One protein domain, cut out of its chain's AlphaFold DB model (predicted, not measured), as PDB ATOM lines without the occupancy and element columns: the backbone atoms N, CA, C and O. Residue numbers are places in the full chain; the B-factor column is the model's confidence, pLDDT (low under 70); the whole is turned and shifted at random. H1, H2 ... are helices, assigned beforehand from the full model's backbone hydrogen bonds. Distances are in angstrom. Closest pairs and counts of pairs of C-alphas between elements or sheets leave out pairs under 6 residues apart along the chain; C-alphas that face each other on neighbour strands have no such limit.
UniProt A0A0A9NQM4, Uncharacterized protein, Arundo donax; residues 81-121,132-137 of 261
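What this domain is: This is residues 81 to 121 and 132 to 137 of the 261 residues of an uncharacterized protein of Arundo donax (UniProt A0A0A9NQM4). One long straight helix, H1, sticks out as a free arm and makes most of the length; at its end is a small, loose head of the short helix H2, a short strand-like pairing and loops. The printed part has 47 residues with two named helices, H1 then H2, and no named strand; the class is all helix. It is extended, with a radius of gyration of the C-alphas of 18.0 A and spans of 55 by 18 by 12 A.

Where its parts are: H1, residues 81 to 105, begins at C-alpha 81 (289.552, 201.961, 219.804) and is 35.9 A long. H2, residues 111 to 116, ends at C-alpha 116 (247.593, 181.670, 231.934).

How they stand to each other: H1 stands free, residues 81 to 105. A tight link of 5 residues joins H1 to H2, yet the two are apart. Residues 109 to 110 pair antiparallel with residues 132 to 133. In H1 and H2 every O i to N i+4 pair is within hydrogen-bond range.

The domain as a whole: The C-alphas farthest apart, of Ala 82 and Lys 121, are 55.5 A apart. Residues 122 to 131 are not printed; C-alphas 121 and 132 are 15.7 A apart across this cut. The model's pLDDT is under 70 at residues 100 to 121 and 132 to 137.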
ATOM      1  N   VAL A  81     290.379 202.352 218.653       77.19
ATOM      2  CA  VAL A  81     289.552 201.961 219.804       77.19
ATOM      3  C   VAL A  81     288.474 203.012 220.078       77.19
ATOM      4  O   VAL A  81     287.317 202.656 220.289       77.19
ATOM      5  N   ALA A  82     288.819 204.301 220.009       76.50
ATOM      6  CA  ALA A  82     287.870 205.400 220.173       76.50
ATOM      7  C   ALA A  82     286.782 205.391 219.086       76.50
ATOM      8  O   ALA A  82     285.597 205.479 219.410       76.50
ATOM      9  N   GLY A  83     287.160 205.209 217.815       79.88
ATOM     10  CA  GLY A  83     286.210 205.090 216.703       79.88
ATOM     11  C   GLY A  83     285.302 203.863 216.824       79.88
ATOM     12  O   GLY A  83     284.096 203.958 216.602       79.88
ATOM     13  N   PHE A  84     285.849 202.725 217.256       84.00
ATOM     14  CA  PHE A  84     285.083 201.499 217.479       84.00
ATOM     15  C   PHE A  84     284.105 201.625 218.660       84.00
ATOM     16  O   PHE A  84     282.941 201.244 218.537       84.00
ATOM     17  N   CYS A  85     284.528 202.230 219.773       81.81
ATOM     18  CA  CYS A  85     283.654 202.542 220.908       81.81
ATOM     19  C   CYS A  85     282.521 203.496 220.516       81.81
ATOM     20  O   CYS A  85     281.375 203.274 220.913       81.81
ATOM     21  N   LEU A  86     282.814 204.520 219.710       86.06
ATOM     22  CA  LEU A  86     281.795 205.439 219.206       86.06
ATOM     23  C   LEU A  86     280.804 204.715 218.282       86.06
ATOM     24  O   LEU A  86     279.595 204.878 218.433       86.06
ATOM     25  N   GLY A  87     281.297 203.851 217.391       89.44
ATOM     26  CA  GLY A  87     280.464 203.021 216.521       89.44
ATOM     27  C   GLY A  87     279.526 202.096 217.304       89.44
ATOM     28  O   GLY A  87     278.331 202.049 217.018       89.44
ATOM     29  N   ILE A  88     280.030 201.423 218.344       90.38
ATOM     30  CA  ILE A  88     279.204 200.586 219.230       90.38
ATOM     31  C   ILE A  88     278.171 201.427 219.983       90.38
ATOM     32  O   ILE A  88     277.024 201.002 220.104       90.38
ATOM     33  N   ALA A  89     278.537 202.611 220.476       89.44
ATOM     34  CA  ALA A  89     277.609 203.489 221.185       89.44
ATOM     35  C   ALA A  89     276.453 203.948 220.279       89.44
ATOM     36  O   ALA A  89     275.291 203.894 220.691       89.44
ATOM     37  N   VAL A  90     276.750 204.324 219.032       91.94
ATOM     38  CA  VAL A  90     275.740 204.689 218.026       91.94
ATOM     39  C   VAL A  90     274.864 203.486 217.670       91.94
ATOM     40  O   VAL A  90     273.640 203.609 217.648       91.94
ATOM     41  N   LEU A  91     275.455 202.303 217.477       92.62
ATOM     42  CA  LEU A  91     274.710 201.072 217.204       92.62
ATOM     43  C   LEU A  91     273.786 200.699 218.373       92.62
ATOM     44  O   LEU A  91     272.630 200.339 218.165       92.62
ATOM     45  N   ALA A  92     274.265 200.830 219.612       88.75
ATOM     46  CA  ALA A  92     273.481 200.576 220.814       88.75
ATOM     47  C   ALA A  92     272.334 201.587 220.974       88.75
ATOM     48  O   ALA A  92     271.237 201.203 221.380       88.75
ATOM     49  N   ALA A  93     272.553 202.860 220.635       87.19
ATOM     50  CA  ALA A  93     271.510 203.881 220.631       87.19
ATOM     51  C   ALA A  93     270.438 203.594 219.566       87.19
ATOM     52  O   ALA A  93     269.248 203.611 219.880       87.19
ATOM     53  N   ALA A  94     270.848 203.236 218.345       88.88
ATOM     54  CA  ALA A  94     269.938 202.845 217.272       88.88
ATOM     55  C   ALA A  94     269.138 201.584 217.638       88.88
ATOM     56  O   ALA A  94     267.917 201.564 217.500       88.88
ATOM     57  N   ALA A  95     269.790 200.561 218.196       86.31
ATOM     58  CA  ALA A  95     269.125 199.351 218.672       86.31
ATOM     59  C   ALA A  95     268.109 199.661 219.781       86.31
ATOM     60  O   ALA A  95     266.983 199.170 219.733       86.31
ATOM     61  N   ARG A  96     268.453 200.523 220.749       78.00
ATOM     62  CA  ARG A  96     267.503 200.988 221.777       78.00
ATOM     63  C   ARG A  96     266.305 201.697 221.154       78.00
ATOM     64  O   ARG A  96     265.180 201.440 221.569       78.00
ATOM     65  N   GLN A  97     266.525 202.543 220.152       78.31
ATOM     66  CA  GLN A  97     265.453 203.252 219.461       78.31
ATOM     67  C   GLN A  97     264.536 202.293 218.687       78.31
ATOM     68  O   GLN A  97     263.318 202.452 218.725       78.31
ATOM     69  N   VAL A  98     265.097 201.261 218.050       77.75
ATOM     70  CA  VAL A  98     264.332 200.198 217.379       77.75
ATOM     71  C   VAL A  98     263.537 199.366 218.385       77.75
ATOM     72  O   VAL A  98     262.364 199.113 218.145       77.75
ATOM     73  N   ILE A  99     264.119 199.007 219.533       73.44
ATOM     74  CA  ILE A  99     263.433 198.243 220.592       73.44
ATOM     75  C   ILE A  99     262.292 199.056 221.222       73.44
ATOM     76  O   ILE A  99     261.235 198.511 221.527       73.44
ATOM     77  N   ILE A 100     262.479 200.360 221.441       69.75
ATOM     78  CA  ILE A 100     261.413 201.233 221.958       69.75
ATOM     79  C   ILE A 100     260.278 201.341 220.933       69.75
ATOM     80  O   ILE A 100     259.116 201.184 221.296       69.75
ATOM     81  N   ARG A 101     260.613 201.527 219.650       64.06
ATOM     82  CA  ARG A 101     259.627 201.559 218.560       64.06
ATOM     83  C   ARG A 101     258.896 200.228 218.386       64.06
ATOM     84  O   ARG A 101     257.693 200.234 218.159       64.06
ATOM     85  N   SER A 102     259.587 199.096 218.527       61.31
ATOM     86  CA  SER A 102     258.957 197.775 218.440       61.31
ATOM     87  C   SER A 102     258.021 197.530 219.623       61.31
ATOM     88  O   SER A 102     256.908 197.066 219.423       61.31
ATOM     89  N   ARG A 103     258.401 197.953 220.838       58.94
ATOM     90  CA  ARG A 103     257.526 197.889 222.022       58.94
ATOM     91  C   ARG A 103     256.247 198.705 221.869       58.94
ATOM     92  O   ARG A 103     255.200 198.244 222.304       58.94
ATOM     93  N   GLU A 104     256.306 199.881 221.243       56.94
ATOM     94  CA  GLU A 104     255.099 200.671 220.953       56.94
ATOM     95  C   GLU A 104     254.178 200.003 219.914       56.94
ATOM     96  O   GLU A 104     252.985 200.298 219.883       56.94
ATOM     97  N   HIS A 105     254.689 199.087 219.084       52.69
ATOM     98  CA  HIS A 105     253.883 198.248 218.185       52.69
ATOM     99  C   HIS A 105     253.410 196.932 218.824       52.69
ATOM    100  O   HIS A 105     252.383 196.391 218.412       52.69
ATOM    101  N   ASP A 106     254.088 196.453 219.866       55.38
ATOM    102  CA  ASP A 106     253.791 195.199 220.569       55.38
ATOM    103  C   ASP A 106     252.736 195.351 221.687       55.38
ATOM    104  O   ASP A 106     252.682 194.551 222.619       55.38
ATOM    105  N   ASN A 107     251.829 196.330 221.589       55.97
ATOM    106  CA  ASN A 107     250.715 196.506 222.541       55.97
ATOM    107  C   ASN A 107     249.632 195.410 222.442       55.97
ATOM    108  O   ASN A 107     248.595 195.485 223.104       55.97
ATOM    109  N   ARG A 108     249.851 194.384 221.616       57.97
ATOM    110  CA  ARG A 108     248.918 193.275 221.437       57.97
ATOM    111  C   ARG A 108     249.113 192.253 222.553       57.97
ATOM    112  O   ARG A 108     250.205 191.717 222.742       57.97
ATOM    113  N   GLY A 109     248.044 191.956 223.281       60.12
ATOM    114  CA  GLY A 109     248.039 190.915 224.300       60.12
ATOM    115  C   GLY A 109     248.360 189.553 223.681       60.12
ATOM    116  O   GLY A 109     247.825 189.167 222.638       60.12
ATOM    117  N   SER A 110     249.254 188.797 224.315       61.38
ATOM    118  CA  SER A 110     249.538 187.427 223.888       61.38
ATOM    119  C   SER A 110     248.425 186.497 224.369       61.38
ATOM    120  O   SER A 110     248.118 186.466 225.560       61.38
ATOM    121  N   VAL A 111     247.876 185.659 223.483       63.25
ATOM    122  CA  VAL A 111     246.891 184.624 223.861       63.25
ATOM    123  C   VAL A 111     247.451 183.654 224.913       63.25
ATOM    124  O   VAL A 111     246.697 183.112 225.718       63.25
ATOM    125  N   ALA A 112     248.777 183.494 224.991       61.19
ATOM    126  CA  ALA A 112     249.423 182.737 226.061       61.19
ATOM    127  C   ALA A 112     249.135 183.324 227.456       61.19
ATOM    128  O   ALA A 112     249.039 182.575 228.427       61.19
ATOM    129  N   ASP A 113     248.963 184.644 227.563       65.00
ATOM    130  CA  ASP A 113     248.600 185.293 228.820       65.00
ATOM    131  C   ASP A 113     247.133 185.049 229.191       65.00
ATOM    132  O   ASP A 113     246.835 184.792 230.352       65.00
ATOM    133  N   LEU A 114     246.233 185.005 228.206       65.88
ATOM    134  CA  LEU A 114     244.815 184.668 228.407       65.88
ATOM    135  C   LEU A 114     244.627 183.213 228.857       65.88
ATOM    136  O   LEU A 114     243.810 182.925 229.731       65.88
ATOM    137  N   VAL A 115     245.434 182.299 228.311       66.31
ATOM    138  CA  VAL A 115     245.498 180.902 228.761       66.31
ATOM    139  C   VAL A 115     246.042 180.813 230.193       66.31
ATOM    140  O   VAL A 115     245.475 180.091 231.008       66.31
ATOM    141  N   ARG A 116     247.084 181.587 230.546       64.25
ATOM    142  CA  ARG A 116     247.593 181.670 231.934       64.25
ATOM    143  C   ARG A 116     246.564 182.235 232.913       64.25
ATOM    144  O   ARG A 116     246.523 181.793 234.054       64.25
ATOM    145  N   ARG A 117     245.735 183.184 232.472       64.81
ATOM    146  CA  ARG A 117     244.636 183.774 233.257       64.81
ATOM    147  C   ARG A 117     243.374 182.902 233.291       64.81
ATOM    148  O   ARG A 117     242.406 183.283 233.938       64.81
ATOM    149  N   GLY A 118     243.366 181.751 232.611       62.25
ATOM    150  CA  GLY A 118     242.240 180.809 232.601       62.25
ATOM    151  C   GLY A 118     241.036 181.251 231.761       62.25
ATOM    152  O   GLY A 118     239.981 180.630 231.842       62.25
ATOM    153  N   GLN A 119     241.180 182.298 230.945       62.44
ATOM    154  CA  GLN A 119     240.103 182.847 230.111       62.44
ATOM    155  C   GLN A 119     239.916 182.080 228.795       62.44
ATOM    156  O   GLN A 119     238.895 182.232 228.129       62.44
ATOM    157  N   LEU A 120     240.889 181.249 228.410       62.03
ATOM    158  CA  LEU A 120     240.857 180.474 227.174       62.03
ATOM    159  C   LEU A 120     241.351 179.048 227.449       62.03
ATOM    160  O   LEU A 120     242.427 178.858 228.018       62.03
ATOM    161  N   LYS A 121     240.566 178.029 227.067       61.47
ATOM    162  CA  LYS A 121     240.974 176.622 227.215       61.47
ATOM    163  C   LYS A 121     242.145 176.346 226.270       61.47
ATOM    164  O   LYS A 121     242.039 176.569 225.069       61.47
ATOM    165  N   THR A 132     248.079 186.852 218.402       59.47
ATOM    166  CA  THR A 132     247.971 188.134 219.088       59.47
ATOM    167  C   THR A 132     246.498 188.513 219.158       59.47
ATOM    168  O   THR A 132     245.750 188.292 218.206       59.47
ATOM    169  N   TYR A 133     246.063 189.026 220.303       61.91
ATOM    170  CA  TYR A 133     244.737 189.605 220.473       61.91
ATOM    171  C   TYR A 133     244.900 191.072 220.854       61.91
ATOM    172  O   TYR A 133     245.783 191.420 221.642       61.91
ATOM    173  N   ASP A 134     244.066 191.925 220.276       57.91
ATOM    174  CA  ASP A 134     244.036 193.334 220.637       57.91
ATOM    175  C   ASP A 134     243.248 193.445 221.938       57.91
ATOM    176  O   ASP A 134     242.031 193.287 221.948       57.91
ATOM    177  N   ASP A 135     243.967 193.619 223.048       61.00
ATOM    178  CA  ASP A 135     243.353 193.767 224.361       61.00
ATOM    179  C   ASP A 135     242.555 195.082 224.373       61.00
ATOM    180  O   ASP A 135     243.164 196.153 224.287       61.00
ATOM    181  N   PRO A 136     241.212 195.036 224.478       56.59
ATOM    182  CA  PRO A 136     240.379 196.234 224.435       56.59
ATOM    183  C   PRO A 136     240.650 197.180 225.613       56.59
ATOM    184  O   PRO A 136     240.258 198.344 225.566       56.59
ATOM    185  N   PHE A 137     241.334 196.703 226.657       58.44
ATOM    186  CA  PHE A 137     241.733 197.499 227.813       58.44
ATOM    187  C   PHE A 137     243.168 198.035 227.713       58.44
ATOM    188  O   PHE A 137     243.544 198.896 228.507       58.44
TER     189      PHE A 137